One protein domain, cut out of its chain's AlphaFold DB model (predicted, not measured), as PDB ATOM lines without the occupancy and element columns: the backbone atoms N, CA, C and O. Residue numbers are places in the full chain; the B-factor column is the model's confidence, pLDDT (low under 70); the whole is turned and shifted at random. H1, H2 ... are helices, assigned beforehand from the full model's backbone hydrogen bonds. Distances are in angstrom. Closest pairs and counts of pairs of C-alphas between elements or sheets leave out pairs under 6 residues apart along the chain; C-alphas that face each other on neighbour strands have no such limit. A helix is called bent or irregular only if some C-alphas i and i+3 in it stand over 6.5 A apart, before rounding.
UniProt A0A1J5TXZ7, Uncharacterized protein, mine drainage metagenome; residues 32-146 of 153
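What this domain is: This is residues 32 to 146 of the 153 residues of an uncharacterized protein of mine drainage metagenome (UniProt A0A1J5TXZ7). One long helix, H3, makes a beam along the longest axis, with a loose cluster near each end: H1 and H2 at one, H4, H5 and H6 at the other. The two clusters are apart. The printed part has 115 residues with six named helices, H1 to H6 in chain order, and no named strand: all helix. The whole is loose, with a radius of gyration of the C-alphas of 17.0 A, and only just elongated, spanning 49 by 25 by 21 A.

How they stand to each other: Start at H1, residues 32 to 45, which touches residues 77 to 85 alone of H3, residues 76 to 99; the closest C-alphas, of Cys 40 and Cys 78, are 5.0 A apart. H1 and H3 run opposite ways at a steep tilt of 55 degrees. H2, residues 56 to 68, is close to but not clearly touching H3, the closest C-alphas being those of Leu 59 and Leu 82, 7.1 A. H4, residues 101 to 106, meets H3 only through their link. H5, residues 116 to 128, is close to but not clearly touching H4, with the C-alphas of Ala 104 and Met 122 closest at 6.9 A. H6, residues 136 to 146, touches residues 92 to 99 alone of H3, opposite ways at a shallow tilt of 23 degrees; the C-alphas of Ala 99 and Cys 138 are closest, 4.5 A. Each O i to N i+4 pair is within hydrogen-bond range in H2, H4, H5 and H6, against 8 of 10 in H1 and 19 of 20 in H3.

Where its parts are: Find C-alpha 32 at (6.084, -34.558, 37.043); from there H1 runs 19.4 A, irregular, with C-alphas 39 and 42 7.6 A apart. H3 runs 34.8 A from C-alpha 76 at (1.273, -21.022, 31.183). H2 and H5 each measure 18.1 A, H4 8.7 A, and H6 15.0 A, ending at (21.327, -42.975, 35.389).

The domain as a whole: The C-alphas farthest apart, of Asp 71 and Glu 131, are 52.1 A from each other. The printed part has no cut, and no link is long. Mean pLDDT of the printed part is 71.1; 45 residues are under 70, among them 44 to 60 and 84 to 93.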
ATOM      1  N   ASP A  32       5.694 -35.833  37.636       57.84
ATOM      2  CA  ASP A  32       6.084 -34.558  37.043       57.84
ATOM      3  C   ASP A  32       6.450 -34.663  35.551       57.84
ATOM      4  O   ASP A  32       5.960 -33.882  34.741       57.84
ATOM      5  N   ILE A  33       7.229 -35.668  35.138       58.44
ATOM      6  CA  ILE A  33       7.568 -35.968  33.738       58.44
ATOM      7  C   ILE A  33       6.306 -36.324  32.936       58.44
ATOM      8  O   ILE A  33       6.117 -35.798  31.835       58.44
ATOM      9  N   GLN A  34       5.410 -37.159  33.478       61.44
ATOM     10  CA  GLN A  34       4.116 -37.454  32.839       61.44
ATOM     11  C   GLN A  34       3.202 -36.221  32.775       61.44
ATOM     12  O   GLN A  34       2.541 -35.994  31.755       61.44
ATOM     13  N   ALA A  35       3.195 -35.393  33.821       64.88
ATOM     14  CA  ALA A  35       2.443 -34.146  33.869       64.88
ATOM     15  C   ALA A  35       2.974 -33.119  32.855       64.88
ATOM     16  O   ALA A  35       2.175 -32.528  32.132       64.88
ATOM     17  N   VAL A  36       4.298 -32.959  32.718       65.56
ATOM     18  CA  VAL A  36       4.928 -32.094  31.702       65.56
ATOM     19  C   VAL A  36       4.563 -32.580  30.303       65.56
ATOM     20  O   VAL A  36       4.143 -31.775  29.474       65.56
ATOM     21  N   ASN A  37       4.656 -33.889  30.047       69.38
ATOM     22  CA  ASN A  37       4.213 -34.498  28.790       69.38
ATOM     23  C   ASN A  37       2.759 -34.127  28.479       69.38
ATOM     24  O   ASN A  37       2.456 -33.628  27.402       69.38
ATOM     25  N   THR A  38       1.863 -34.330  29.445       74.62
ATOM     26  CA  THR A  38       0.422 -34.102  29.279       74.62
ATOM     27  C   THR A  38       0.101 -32.617  29.081       74.62
ATOM     28  O   THR A  38      -0.703 -32.275  28.217       74.62
ATOM     29  N   ALA A  39       0.774 -31.728  29.818       71.00
ATOM     30  CA  ALA A  39       0.605 -30.278  29.735       71.00
ATOM     31  C   ALA A  39       1.222 -29.652  28.470       71.00
ATOM     32  O   ALA A  39       0.751 -28.609  28.024       71.00
ATOM     33  N   CYS A  40       2.265 -30.264  27.899       73.00
ATOM     34  CA  CYS A  40       2.977 -29.755  26.725       73.00
ATOM     35  C   CYS A  40       2.663 -30.502  25.417       73.00
ATOM     36  O   CYS A  40       3.079 -30.020  24.367       73.00
ATOM     37  N   ARG A  41       1.943 -31.638  25.428       72.69
ATOM     38  CA  ARG A  41       1.691 -32.465  24.225       72.69
ATOM     39  C   ARG A  41       1.100 -31.667  23.064       72.69
ATOM     40  O   ARG A  41       1.613 -31.762  21.960       72.69
ATOM     41  N   VAL A  42       0.076 -30.853  23.319       73.50
ATOM     42  CA  VAL A  42      -0.590 -30.049  22.273       73.50
ATOM     43  C   VAL A  42       0.360 -28.984  21.708       73.50
ATOM     44  O   VAL A  42       0.488 -28.850  20.492       73.50
ATOM     45  N   ASP A  43       1.097 -28.289  22.583       71.88
ATOM     46  CA  ASP A  43       2.124 -27.309  22.196       71.88
ATOM     47  C   ASP A  43       3.282 -27.977  21.405       71.88
ATOM     48  O   ASP A  43       3.911 -27.334  20.565       71.88
ATOM     49  N   ALA A  44       3.566 -29.264  21.653       68.56
ATOM     50  CA  ALA A  44       4.608 -30.054  20.992       68.56
ATOM     51  C   ALA A  44       4.159 -30.651  19.642       68.56
ATOM     52  O   ALA A  44       4.928 -30.626  18.680       68.56
ATOM     53  N   GLU A  45       2.916 -31.128  19.537       65.69
ATOM     54  CA  GLU A  45       2.299 -31.591  18.285       65.69
ATOM     55  C   GLU A  45       2.215 -30.443  17.268       65.69
ATOM     56  O   GLU A  45       2.643 -30.602  16.125       65.69
ATOM     57  N   MET A  46       1.787 -29.250  17.703       67.44
ATOM     58  CA  MET A  46       1.811 -28.034  16.875       67.44
ATOM     59  C   MET A  46       3.225 -27.603  16.457       67.44
ATOM     60  O   MET A  46       3.384 -26.954  15.427       67.44
ATOM     61  N   ALA A  47       4.251 -27.964  17.234       63.69
ATOM     62  CA  ALA A  47       5.655 -27.689  16.933       63.69
ATOM     63  C   ALA A  47       6.327 -28.764  16.049       63.69
ATOM     64  O   ALA A  47       7.519 -28.655  15.758       63.69
ATOM     65  N   GLY A  48       5.598 -29.811  15.637       57.75
ATOM     66  CA  GLY A  48       6.142 -30.935  14.866       57.75
ATOM     67  C   GLY A  48       7.018 -31.902  15.677       57.75
ATOM     68  O   GLY A  48       7.690 -32.756  15.099       57.75
ATOM     69  N   CYS A  49       7.017 -31.801  17.009       57.22
ATOM     70  CA  CYS A  49       7.815 -32.632  17.912       57.22
ATOM     71  C   CYS A  49       7.151 -34.008  18.134       57.22
ATOM     72  O   CYS A  49       6.614 -34.296  19.204       57.22
ATOM     73  N   GLY A  50       7.160 -34.868  17.112       51.97
ATOM     74  CA  GLY A  50       6.568 -36.209  17.176       51.97
ATOM     75  C   GLY A  50       7.376 -37.200  18.027       51.97
ATOM     76  O   GLY A  50       8.514 -37.510  17.691       51.97
ATOM     77  N   GLN A  51       6.767 -37.726  19.098       47.41
ATOM     78  CA  GLN A  51       7.242 -38.830  19.963       47.41
ATOM     79  C   GLN A  51       8.682 -38.757  20.535       47.41
ATOM     80  O   GLN A  51       9.131 -39.722  21.157       47.41
ATOM     81  N   GLU A  52       9.419 -37.648  20.405       51.16
ATOM     82  CA  GLU A  52      10.732 -37.525  21.050       51.16
ATOM     83  C   GLU A  52      10.599 -37.552  22.580       51.16
ATOM     84  O   GLU A  52      10.004 -36.670  23.198       51.16
ATOM     85  N   VAL A  53      11.190 -38.596  23.172       49.12
ATOM     86  CA  VAL A  53      11.075 -38.961  24.590       49.12
ATOM     87  C   VAL A  53      11.281 -37.766  25.527       49.12
ATOM     88  O   VAL A  53      12.204 -36.957  25.376       49.12
ATOM     89  N   VAL A  54      10.409 -37.727  26.533       51.72
ATOM     90  CA  VAL A  54      10.326 -36.739  27.612       51.72
ATOM     91  C   VAL A  54      11.698 -36.381  28.190       51.72
ATOM     92  O   VAL A  54      12.533 -37.248  28.441       51.72
ATOM     93  N   GLY A  55      11.939 -35.083  28.402       62.41
ATOM     94  CA  GLY A  55      13.223 -34.556  28.871       62.41
ATOM     95  C   GLY A  55      13.939 -33.709  27.816       62.41
ATOM     96  O   GLY A  55      13.331 -32.858  27.162       62.41
ATOM     97  N   LYS A  56      15.258 -33.916  27.641       59.75
ATOM     98  CA  LYS A  56      16.106 -33.072  26.767       59.75
ATOM     99  C   LYS A  56      15.659 -33.028  25.296       59.75
ATOM    100  O   LYS A  56      15.968 -32.031  24.651       59.75
ATOM    101  N   GLY A  57      14.961 -34.048  24.782       63.16
ATOM    102  CA  GLY A  57      14.385 -34.049  23.426       63.16
ATOM    103  C   GLY A  57      13.320 -32.962  23.288       63.16
ATOM    104  O   GLY A  57      13.567 -31.938  22.652       63.16
ATOM    105  N   MET A  58      12.211 -33.116  24.019       66.81
ATOM    106  CA  MET A  58      11.130 -32.126  24.144       66.81
ATOM    107  C   MET A  58      11.658 -30.697  24.387       66.81
ATOM    108  O   MET A  58      11.362 -29.785  23.617       66.81
ATOM    109  N   LEU A  59      12.514 -30.498  25.401       69.19
ATOM    110  CA  LEU A  59      13.089 -29.182  25.736       69.19
ATOM    111  C   LEU A  59      13.896 -28.562  24.579       69.19
ATOM    112  O   LEU A  59      13.861 -27.345  24.378       69.19
ATOM    113  N   LYS A  60      14.624 -29.380  23.808       69.25
ATOM    114  CA  LYS A  60      15.428 -28.928  22.664       69.25
ATOM    115  C   LYS A  60      14.571 -28.693  21.420       69.25
ATOM    116  O   LYS A  60      14.833 -27.721  20.710       69.25
ATOM    117  N   CYS A  61      13.552 -29.517  21.181       71.44
ATOM    118  CA  CYS A  61      12.603 -29.342  20.084       71.44
ATOM    119  C   CYS A  61      11.791 -28.053  20.290       71.44
ATOM    120  O   CYS A  61      11.871 -27.140  19.471       71.44
ATOM    121  N   MET A  62      11.166 -27.887  21.459       72.12
ATOM    122  CA  MET A  62      10.432 -26.671  21.834       72.12
ATOM    123  C   MET A  62      11.326 -25.419  21.860       72.12
ATOM    124  O   MET A  62      10.919 -24.351  21.400       72.12
ATOM    125  N   GLY A  63      12.569 -25.534  22.343       73.94
ATOM    126  CA  GLY A  63      13.546 -24.441  22.308       73.94
ATOM    127  C   GLY A  63      13.936 -24.019  20.887       73.94
ATOM    128  O   GLY A  63      14.030 -22.824  20.605       73.94
ATOM    129  N   SER A  64      14.122 -24.986  19.984       74.25
ATOM    130  CA  SER A  64      14.412 -24.742  18.564       74.25
ATOM    131  C   SER A  64      13.202 -24.153  17.841       74.25
ATOM    132  O   SER A  64      13.344 -23.167  17.126       74.25
ATOM    133  N   TYR A  65      12.003 -24.682  18.102       73.94
ATOM    134  CA  TYR A  65      10.757 -24.187  17.526       73.94
ATOM    135  C   TYR A  65      10.487 -22.735  17.927       73.94
ATOM    136  O   TYR A  65      10.305 -21.893  17.056       73.94
ATOM    137  N   LYS A  66      10.591 -22.385  19.219       74.81
ATOM    138  CA  LYS A  66      10.462 -20.986  19.671       74.81
ATOM    139  C   LYS A  66      11.534 -20.065  19.064       74.81
ATOM    140  O   LYS A  66      11.289 -18.880  18.860       74.81
ATOM    141  N   LYS A  67      12.737 -20.577  18.776       78.50
ATOM    142  CA  LYS A  67      13.789 -19.795  18.107       78.50
ATOM    143  C   LYS A  67      13.436 -19.495  16.641       78.50
ATOM    144  O   LYS A  67      13.763 -18.411  16.167       78.50
ATOM    145  N   SER A  68      12.759 -20.419  15.963       75.69
ATOM    146  CA  SER A  68      12.258 -20.252  14.589       75.69
ATOM    147  C   SER A  68      10.929 -19.483  14.517       75.69
ATOM    148  O   SER A  68      10.670 -18.798  13.533       75.69
ATOM    149  N   HIS A  69      10.112 -19.551  15.571       76.56
ATOM    150  CA  HIS A  69       8.800 -18.917  15.697       76.56
ATOM    151  C   HIS A  69       8.757 -18.085  16.986       76.56
ATOM    152  O   HIS A  69       8.250 -18.526  18.018       76.56
ATOM    153  N   GLN A  70       9.325 -16.876  16.945       74.06
ATOM    154  CA  GLN A  70       9.489 -16.028  18.138       74.06
ATOM    155  C   GLN A  70       8.155 -15.585  18.763       74.06
ATOM    156  O   GLN A  70       8.081 -15.391  19.979       74.06
ATOM    157  N   ASP A  71       7.099 -15.497  17.954       79.56
ATOM    158  CA  ASP A  71       5.732 -15.188  18.382       79.56
ATOM    159  C   ASP A  71       5.049 -16.352  19.118       79.56
ATOM    160  O   ASP A  71       4.045 -16.151  19.811       79.56
ATOM    161  N   PHE A  72       5.601 -17.569  19.028       76.75
ATOM    162  CA  PHE A  72       5.053 -18.736  19.705       76.75
ATOM    163  C   PHE A  72       5.224 -18.631  21.224       76.75
ATOM    164  O   PHE A  72       6.330 -18.588  21.778       76.75
ATOM    165  N   LYS A  73       4.090 -18.623  21.927       76.81
ATOM    166  CA  LYS A  73       4.018 -18.560  23.386       76.81
ATOM    167  C   LYS A  73       3.410 -19.851  23.917       76.81
ATOM    168  O   LYS A  73       2.197 -20.000  23.884       76.81
ATOM    169  N   PHE A  74       4.252 -20.706  24.503       72.38
ATOM    170  CA  PHE A  74       3.800 -21.854  25.298       72.38
ATOM    171  C   PHE A  74       2.718 -21.441  26.294       72.38
ATOM    172  O   PHE A  74       2.842 -20.378  26.933       72.38
ATOM    173  N   SER A  75       1.733 -22.315  26.478       73.00
ATOM    174  CA  SER A  75       0.721 -22.206  27.527       73.00
ATOM    175  C   SER A  75       1.363 -21.979  28.915       73.00
ATOM    176  O   SER A  75       2.501 -22.398  29.154       73.00
ATOM    177  N   PRO A  76       0.693 -21.290  29.863       73.94
ATOM    178  CA  PRO A  76       1.273 -21.022  31.183       73.94
ATOM    179  C   PRO A  76       1.593 -22.312  31.956       73.94
ATOM    180  O   PRO A  76       2.632 -22.370  32.610       73.94
ATOM    181  N   ALA A  77       0.769 -23.356  31.808       68.94
ATOM    182  CA  ALA A  77       1.023 -24.681  32.368       68.94
ATOM    183  C   ALA A  77       2.307 -25.304  31.791       68.94
ATOM    184  O   ALA A  77       3.234 -25.594  32.547       68.94
ATOM    185  N   CYS A  78       2.421 -25.405  30.459       72.00
ATOM    186  CA  CYS A  78       3.628 -25.935  29.822       72.00
ATOM    187  C   CYS A  78       4.876 -25.091  30.144       72.00
ATOM    188  O   CYS A  78       5.963 -25.622  30.352       72.00
ATOM    189  N   ARG A  79       4.744 -23.765  30.278       73.44
ATOM    190  CA  ARG A  79       5.865 -22.879  30.635       73.44
ATOM    191  C   ARG A  79       6.372 -23.089  32.066       73.44
ATOM    192  O   ARG A  79       7.574 -22.945  32.289       73.44
ATOM    193  N   SER A  80       5.495 -23.398  33.020       74.06
ATOM    194  CA  SER A  80       5.891 -23.774  34.384       74.06
ATOM    195  C   SER A  80       6.530 -25.163  34.408       74.06
ATOM    196  O   SER A  80       7.631 -25.310  34.932       74.06
ATOM    197  N   ALA A  81       5.916 -26.129  33.723       68.06
ATOM    198  CA  ALA A  81       6.418 -27.493  33.588       68.06
ATOM    199  C   ALA A  81       7.826 -27.545  32.948       68.06
ATOM    200  O   ALA A  81       8.749 -28.149  33.489       68.06
ATOM    201  N   LEU A  82       8.050 -26.809  31.851       70.31
ATOM    202  CA  LEU A  82       9.368 -26.670  31.211       70.31
ATOM    203  C   LEU A  82      10.399 -25.952  32.094       70.31
ATOM    204  O   LEU A  82      11.597 -26.201  31.953       70.31
ATOM    205  N   LYS A  83       9.973 -25.044  32.986       72.69
ATOM    206  CA  LYS A  83      10.872 -24.405  33.960       72.69
ATOM    207  C   LYS A  83      11.307 -25.385  35.046       72.69
ATOM    208  O   LYS A  83      12.493 -25.395  35.357       72.69
ATOM    209  N   GLN A  84      10.385 -26.191  35.574       67.31
ATOM    210  CA  GLN A  84      10.675 -27.238  36.562       67.31
ATOM    211  C   GLN A  84      11.623 -28.284  35.965       67.31
ATOM    212  O   GLN A  84      12.751 -28.396  36.436       67.31
ATOM    213  N   MET A  85      11.272 -28.867  34.813       64.69
ATOM    214  CA  MET A  85      12.127 -29.819  34.090       64.69
ATOM    215  C   MET A  85      13.516 -29.254  33.757       64.69
ATOM    216  O   MET A  85      14.509 -29.978  33.761       64.69
ATOM    217  N   LYS A  86      13.627 -27.951  33.459       66.31
ATOM    218  CA  LYS A  86      14.929 -27.304  33.244       66.31
ATOM    219  C   LYS A  86      15.709 -27.105  34.551       66.31
ATOM    220  O   LYS A  86      16.937 -27.177  34.510       66.31
ATOM    221  N   ALA A  87      15.038 -26.823  35.666       63.25
ATOM    222  CA  ALA A  87      15.665 -26.664  36.975       63.25
ATOM    223  C   ALA A  87      16.191 -28.002  37.515       63.25
ATOM    224  O   ALA A  87      17.349 -28.058  37.913       63.25
ATOM    225  N   GLU A  88      15.406 -29.075  37.411       59.94
ATOM    226  CA  GLU A  88      15.800 -30.454  37.749       59.94
ATOM    227  C   GLU A  88      17.058 -30.860  36.965       59.94
ATOM    228  O   GLU A  88      18.115 -31.089  37.546       59.94
ATOM    229  N   LEU A  89      17.022 -30.725  35.630       62.09
ATOM    230  CA  LEU A  89      18.188 -30.922  34.753       62.09
ATOM    231  C   LEU A  89      19.411 -30.053  35.085       62.09
ATOM    232  O   LEU A  89      20.486 -30.324  34.546       62.09
ATOM    233  N   SER A  90      19.243 -28.971  35.851       61.72
ATOM    234  CA  SER A  90      20.323 -28.073  36.272       61.72
ATOM    235  C   SER A  90      20.873 -28.443  37.655       61.72
ATOM    236  O   SER A  90      22.068 -28.260  37.875       61.72
ATOM    237  N   ALA A  91      20.042 -28.994  38.544       62.47
ATOM    238  CA  ALA A  91      20.447 -29.531  39.842       62.47
ATOM    239  C   ALA A  91      21.242 -30.835  39.663       62.47
ATOM    240  O   ALA A  91      22.428 -30.865  39.989       62.47
ATOM    241  N   ASP A  92      20.663 -31.832  38.975       66.25
ATOM    242  CA  ASP A  92      21.344 -33.086  38.599       66.25
ATOM    243  C   ASP A  92      22.657 -32.811  37.854       66.25
ATOM    244  O   ASP A  92      23.631 -33.567  37.919       66.25
ATOM    245  N   ALA A  93      22.673 -31.711  37.091       67.94
ATOM    246  CA  ALA A  93      23.867 -31.258  36.421       67.94
ATOM    247  C   ALA A  93      24.935 -30.816  37.429       67.94
ATOM    248  O   ALA A  93      26.042 -31.347  37.397       67.94
ATOM    249  N   GLN A  94      24.636 -29.862  38.312       70.25
ATOM    250  CA  GLN A  94      25.609 -29.337  39.276       70.25
ATOM    251  C   GLN A  94      26.191 -30.425  40.194       70.25
ATOM    252  O   GLN A  94      27.400 -30.406  40.446       70.25
ATOM    253  N   ASP A  95      25.392 -31.413  40.590       74.31
ATOM    254  CA  ASP A  95      25.853 -32.541  41.406       74.31
ATOM    255  C   ASP A  95      26.840 -33.436  40.642       74.31
ATOM    256  O   ASP A  95      27.946 -33.695  41.119       74.31
ATOM    257  N   VAL A  96      26.526 -33.825  39.400       75.19
ATOM    258  CA  VAL A  96      27.474 -34.581  38.559       75.19
ATOM    259  C   VAL A  96      28.719 -33.746  38.230       75.19
ATOM    260  O   VAL A  96      29.826 -34.277  38.257       75.19
ATOM    261  N   ASN A  97      28.585 -32.443  37.955       75.62
ATOM    262  CA  ASN A  97      29.727 -31.581  37.622       75.62
ATOM    263  C   ASN A  97      30.680 -31.392  38.808       75.62
ATOM    264  O   ASN A  97      31.891 -31.338  38.612       75.62
ATOM    265  N   SER A  98      30.147 -31.266  40.026       80.81
ATOM    266  CA  SER A  98      30.952 -31.116  41.240       80.81
ATOM    267  C   SER A  98      31.617 -32.437  41.629       80.81
ATOM    268  O   SER A  98      32.831 -32.463  41.833       80.81
ATOM    269  N   ALA A  99      30.869 -33.544  41.617       80.56
ATOM    270  CA  ALA A  99      31.381 -34.876  41.926       80.56
ATOM    271  C   ALA A  99      32.427 -35.375  40.911       80.56
ATOM    272  O   ALA A  99      33.383 -36.047  41.292       80.56
ATOM    273  N   CYS A 100      32.272 -35.034  39.627       79.00
ATOM    274  CA  CYS A 100      33.177 -35.442  38.551       79.00
ATOM    275  C   CYS A 100      34.252 -34.410  38.187       79.00
ATOM    276  O   CYS A 100      35.011 -34.674  37.257       79.00
ATOM    277  N   ARG A 101      34.359 -33.255  38.866       81.69
ATOM    278  CA  ARG A 101      35.214 -32.146  38.392       81.69
ATOM    279  C   ARG A 101      36.682 -32.540  38.216       81.69
ATOM    280  O   ARG A 101      37.246 -32.322  37.150       81.69
ATOM    281  N   ALA A 102      37.270 -33.182  39.225       80.69
ATOM    282  CA  ALA A 102      38.662 -33.633  39.181       80.69
ATOM    283  C   ALA A 102      38.890 -34.719  38.111       80.69
ATOM    284  O   ALA A 102      39.869 -34.669  37.370       80.69
ATOM    285  N   ASP A 103      37.953 -35.664  37.971       81.62
ATOM    286  CA  ASP A 103      38.003 -36.689  36.920       81.62
ATOM    287  C   ASP A 103      37.873 -36.063  35.514       81.62
ATOM    288  O   ASP A 103      38.526 -36.503  34.568       81.62
ATOM    289  N   ALA A 104      37.055 -35.018  35.357       78.44
ATOM    290  CA  ALA A 104      36.877 -34.281  34.107       78.44
ATOM    291  C   ALA A 104      38.119 -33.449  33.744       78.44
ATOM    292  O   ALA A 104      38.523 -33.427  32.582       78.44
ATOM    293  N   GLU A 105      38.760 -32.808  34.726       79.88
ATOM    294  CA  GLU A 105      40.031 -32.092  34.557       79.88
ATOM    295  C   GLU A 105      41.147 -33.051  34.086       79.88
ATOM    296  O   GLU A 105      41.791 -32.782  33.071       79.88
ATOM    297  N   VAL A 106      41.303 -34.219  34.727       79.75
ATOM    298  CA  VAL A 106      42.297 -35.253  34.349       79.75
ATOM    299  C   VAL A 106      42.056 -35.839  32.950       79.75
ATOM    300  O   VAL A 106      43.004 -36.216  32.266       79.75
ATOM    301  N   THR A 107      40.800 -35.917  32.508       73.62
ATOM    302  CA  THR A 107      40.426 -36.505  31.205       73.62
ATOM    303  C   THR A 107      40.311 -35.490  30.063       73.62
ATOM    304  O   THR A 107      39.962 -35.865  28.944       73.62
ATOM    305  N   GLY A 108      40.591 -34.207  30.321       75.62
ATOM    306  CA  GLY A 108      40.433 -33.121  29.347       75.62
ATOM    307  C   GLY A 108      38.978 -32.692  29.098       75.62
ATOM    308  O   GLY A 108      38.740 -31.753  28.343       75.62
ATOM    309  N   CYS A 109      38.004 -33.317  29.765       71.75
ATOM    310  CA  CYS A 109      36.585 -32.969  29.683       71.75
ATOM    311  C   CYS A 109      36.203 -31.759  30.572       71.75
ATOM    312  O   CYS A 109      35.033 -31.401  30.638       71.75
ATOM    313  N   GLY A 110      37.156 -31.110  31.257       62.47
ATOM    314  CA  GLY A 110      36.904 -30.032  32.231       62.47
ATOM    315  C   GLY A 110      36.222 -28.761  31.689       62.47
ATOM    316  O   GLY A 110      35.755 -27.946  32.481       62.47
ATOM    317  N   GLN A 111      36.128 -28.585  30.364       63.31
ATOM    318  CA  GLN A 111      35.323 -27.519  29.741       63.31
ATOM    319  C   GLN A 111      33.907 -27.966  29.329       63.31
ATOM    320  O   GLN A 111      33.083 -27.130  28.955       63.31
ATOM    321  N   GLU A 112      33.583 -29.259  29.398       62.50
ATOM    322  CA  GLU A 112      32.237 -29.747  29.109       62.50
ATOM    323  C   GLU A 112      31.338 -29.691  30.344       62.50
ATOM    324  O   GLU A 112      31.488 -30.453  31.296       62.50
ATOM    325  N   VAL A 113      30.315 -28.839  30.287       55.66
ATOM    326  CA  VAL A 113      29.267 -28.796  31.310       55.66
ATOM    327  C   VAL A 113      28.196 -29.846  30.997       55.66
ATOM    328  O   VAL A 113      27.482 -29.760  30.001       55.66
ATOM    329  N   VAL A 114      28.124 -30.845  31.874       60.84
ATOM    330  CA  VAL A 114      27.074 -31.848  32.134       60.84
ATOM    331  C   VAL A 114      25.982 -32.140  31.095       60.84
ATOM    332  O   VAL A 114      25.178 -31.316  30.651       60.84
ATOM    333  N   GLY A 115      25.805 -33.437  30.862       59.03
ATOM    334  CA  GLY A 115      24.720 -34.003  30.080       59.03
ATOM    335  C   GLY A 115      25.273 -35.046  29.130       59.03
ATOM    336  O   GLY A 115      26.152 -35.820  29.490       59.03
ATOM    337  N   GLY A 116      24.782 -35.046  27.891       56.81
ATOM    338  CA  GLY A 116      25.278 -35.965  26.870       56.81
ATOM    339  C   GLY A 116      26.736 -35.728  26.452       56.81
ATOM    340  O   GLY A 116      27.317 -36.666  25.929       56.81
ATOM    341  N   GLY A 117      27.297 -34.526  26.655       62.53
ATOM    342  CA  GLY A 117      28.695 -34.182  26.334       62.53
ATOM    343  C   GLY A 117      29.669 -34.811  27.325       62.53
ATOM    344  O   GLY A 117      30.191 -35.889  27.051       62.53
ATOM    345  N   LEU A 118      29.766 -34.234  28.531       69.88
ATOM    346  CA  LEU A 118      30.643 -34.702  29.613       69.88
ATOM    347  C   LEU A 118      30.583 -36.226  29.838       69.88
ATOM    348  O   LEU A 118      31.616 -36.895  29.863       69.88
ATOM    349  N   LEU A 119      29.380 -36.817  29.908       72.44
ATOM    350  CA  LEU A 119      29.223 -38.271  30.073       72.44
ATOM    351  C   LEU A 119      29.720 -39.079  28.858       72.44
ATOM    352  O   LEU A 119      30.199 -40.203  29.030       72.44
ATOM    353  N   LYS A 120      29.629 -38.544  27.631       71.75
ATOM    354  CA  LYS A 120      30.245 -39.159  26.443       71.75
ATOM    355  C   LYS A 120      31.756 -38.987  26.443       71.75
ATOM    356  O   LYS A 120      32.419 -39.964  26.113       71.75
ATOM    357  N   CYS A 121      32.303 -37.823  26.792       78.62
ATOM    358  CA  CYS A 121      33.751 -37.609  26.843       78.62
ATOM    359  C   CYS A 121      34.392 -38.533  27.877       78.62
ATOM    360  O   CYS A 121      35.173 -39.409  27.511       78.62
ATOM    361  N   MET A 122      33.928 -38.482  29.127       76.38
ATOM    362  CA  MET A 122      34.385 -39.361  30.208       76.38
ATOM    363  C   MET A 122      34.167 -40.848  29.878       76.38
ATOM    364  O   MET A 122      35.035 -41.690  30.117       76.38
ATOM    365  N   GLY A 123      33.028 -41.191  29.263       77.88
ATOM    366  CA  GLY A 123      32.731 -42.548  28.800       77.88
ATOM    367  C   GLY A 123      33.603 -43.028  27.631       77.88
ATOM    368  O   GLY A 123      33.862 -44.227  27.528       77.88
ATOM    369  N   SER A 124      34.073 -42.123  26.770       78.88
ATOM    370  CA  SER A 124      34.965 -42.425  25.640       78.88
ATOM    371  C   SER A 124      36.413 -42.521  26.106       78.88
ATOM    372  O   SER A 124      37.089 -43.492  25.774       78.88
ATOM    373  N   TYR A 125      36.844 -41.602  26.974       80.62
ATOM    374  CA  TYR A 125      38.139 -41.647  27.641       80.62
ATOM    375  C   TYR A 125      38.325 -42.976  28.378       80.62
ATOM    376  O   TYR A 125      39.297 -43.681  28.140       80.62
ATOM    377  N   LYS A 126      37.340 -43.409  29.178       81.00
ATOM    378  CA  LYS A 126      37.385 -44.709  29.871       81.00
ATOM    379  C   LYS A 126      37.387 -45.930  28.930       81.00
ATOM    380  O   LYS A 126      37.828 -47.009  29.321       81.00
ATOM    381  N   ARG A 127      36.885 -45.803  27.694       81.44
ATOM    382  CA  ARG A 127      36.975 -46.877  26.682       81.44
ATOM    383  C   ARG A 127      38.375 -46.969  26.076       81.44
ATOM    384  O   ARG A 127      38.827 -48.087  25.841       81.44
ATOM    385  N   ALA A 128      39.034 -45.830  25.853       82.12
ATOM    386  CA  ALA A 128      40.420 -45.760  25.392       82.12
ATOM    387  C   ALA A 128      41.417 -46.152  26.502       82.12
ATOM    388  O   ALA A 128      42.336 -46.932  26.271       82.12
ATOM    389  N   HIS A 129      41.178 -45.689  27.728       80.44
ATOM    390  CA  HIS A 129      42.017 -45.903  28.905       80.44
ATOM    391  C   HIS A 129      41.286 -46.799  29.910       80.44
ATOM    392  O   HIS A 129      40.666 -46.325  30.860       80.44
ATOM    393  N   ARG A 130      41.341 -48.122  29.701       81.06
ATOM    394  CA  ARG A 130      40.606 -49.105  30.528       81.06
ATOM    395  C   ARG A 130      41.022 -49.142  32.002       81.06
ATOM    396  O   ARG A 130      40.231 -49.581  32.836       81.06
ATOM    397  N   GLU A 131      42.231 -48.688  32.312       84.00
ATOM    398  CA  GLU A 131      42.742 -48.567  33.682       84.00
ATOM    399  C   GLU A 131      42.178 -47.337  34.410       84.00
ATOM    400  O   GLU A 131      42.154 -47.305  35.639       84.00
ATOM    401  N   PHE A 132      41.651 -46.351  33.673       82.31
ATOM    402  CA  PHE A 132      41.078 -45.148  34.260       82.31
ATOM    403  C   PHE A 132      39.819 -45.465  35.079       82.31
ATOM    404  O   PHE A 132      38.839 -46.055  34.597       82.31
ATOM    405  N   ARG A 133      39.825 -45.028  36.341       82.75
ATOM    406  CA  ARG A 133      38.704 -45.178  37.267       82.75
ATOM    407  C   ARG A 133      38.284 -43.824  37.812       82.75
ATOM    408  O   ARG A 133      39.029 -43.212  38.559       82.75
ATOM    409  N   PHE A 134      37.045 -43.450  37.501       82.38
ATOM    410  CA  PHE A 134      36.338 -42.359  38.168       82.38
ATOM    411  C   PHE A 134      36.396 -42.517  39.689       82.38
ATOM    412  O   PHE A 134      36.222 -43.641  40.189       82.38
ATOM    413  N   SER A 135      36.543 -41.400  40.393       83.19
ATOM    414  CA  SER A 135      36.305 -41.274  41.833       83.19
ATOM    415  C   SER A 135      34.963 -41.895  42.253       83.19
ATOM    416  O   SER A 135      34.048 -42.032  41.436       83.19
ATOM    417  N   GLU A 136      34.826 -42.314  43.516       83.81
ATOM    418  CA  GLU A 136      33.554 -42.877  44.004       83.81
ATOM    419  C   GLU A 136      32.405 -41.876  43.885       83.81
ATOM    420  O   GLU A 136      31.400 -42.209  43.261       83.81
ATOM    421  N   GLY A 137      32.602 -40.631  44.334       81.31
ATOM    422  CA  GLY A 137      31.600 -39.568  44.220       81.31
ATOM    423  C   GLY A 137      31.103 -39.367  42.785       81.31
ATOM    424  O   GLY A 137      29.900 -39.414  42.543       81.31
ATOM    425  N   CYS A 138      32.008 -39.238  41.805       80.25
ATOM    426  CA  CYS A 138      31.619 -39.143  40.393       80.25
ATOM    427  C   CYS A 138      30.848 -40.384  39.921       80.25
ATOM    428  O   CYS A 138      29.858 -40.291  39.192       80.25
ATOM    429  N   ARG A 139      31.295 -41.574  40.332       82.38
ATOM    430  CA  ARG A 139      30.698 -42.851  39.927       82.38
ATOM    431  C   ARG A 139      29.288 -43.025  40.485       82.38
ATOM    432  O   ARG A 139      28.448 -43.570  39.773       82.38
ATOM    433  N   ASP A 140      29.040 -42.562  41.702       82.06
ATOM    434  CA  ASP A 140      27.737 -42.638  42.350       82.06
ATOM    435  C   ASP A 140      26.801 -41.527  41.866       82.06
ATOM    436  O   ASP A 140      25.675 -41.846  41.503       82.06
ATOM    437  N   ALA A 141      27.275 -40.295  41.649       75.69
ATOM    438  CA  ALA A 141      26.495 -39.260  40.957       75.69
ATOM    439  C   ALA A 141      26.071 -39.704  39.538       75.69
ATOM    440  O   ALA A 141      24.923 -39.529  39.131       75.69
ATOM    441  N   MET A 142      26.962 -40.371  38.789       76.88
ATOM    442  CA  MET A 142      26.620 -40.971  37.491       76.88
ATOM    443  C   MET A 142      25.662 -42.167  37.589       76.88
ATOM    444  O   MET A 142      24.919 -42.414  36.635       76.88
ATOM    445  N   LYS A 143      25.682 -42.941  38.685       77.44
ATOM    446  CA  LYS A 143      24.683 -43.996  38.926       77.44
ATOM    447  C   LYS A 143      23.335 -43.378  39.248       77.44
ATOM    448  O   LYS A 143      22.385 -43.780  38.590       77.44
ATOM    449  N   GLN A 144      23.287 -42.411  40.164       72.12
ATOM    450  CA  GLN A 144      22.096 -41.676  40.581       72.12
ATOM    451  C   GLN A 144      21.408 -41.096  39.342       72.12
ATOM    452  O   GLN A 144      20.381 -41.616  38.925       72.12
ATOM    453  N   MET A 145      22.096 -40.231  38.586       70.44
ATOM    454  CA  MET A 145      21.566 -39.639  37.349       70.44
ATOM    455  C   MET A 145      21.123 -40.684  36.302       70.44
ATOM    456  O   MET A 145      20.238 -40.429  35.482       70.44
ATOM    457  N   LYS A 146      21.742 -41.873  36.273       68.94
ATOM    458  CA  LYS A 146      21.327 -42.975  35.389       68.94
ATOM    459  C   LYS A 146      20.123 -43.745  35.944       68.94
ATOM    460  O   LYS A 146      19.320 -44.220  35.146       68.94
TER     461      LYS A 146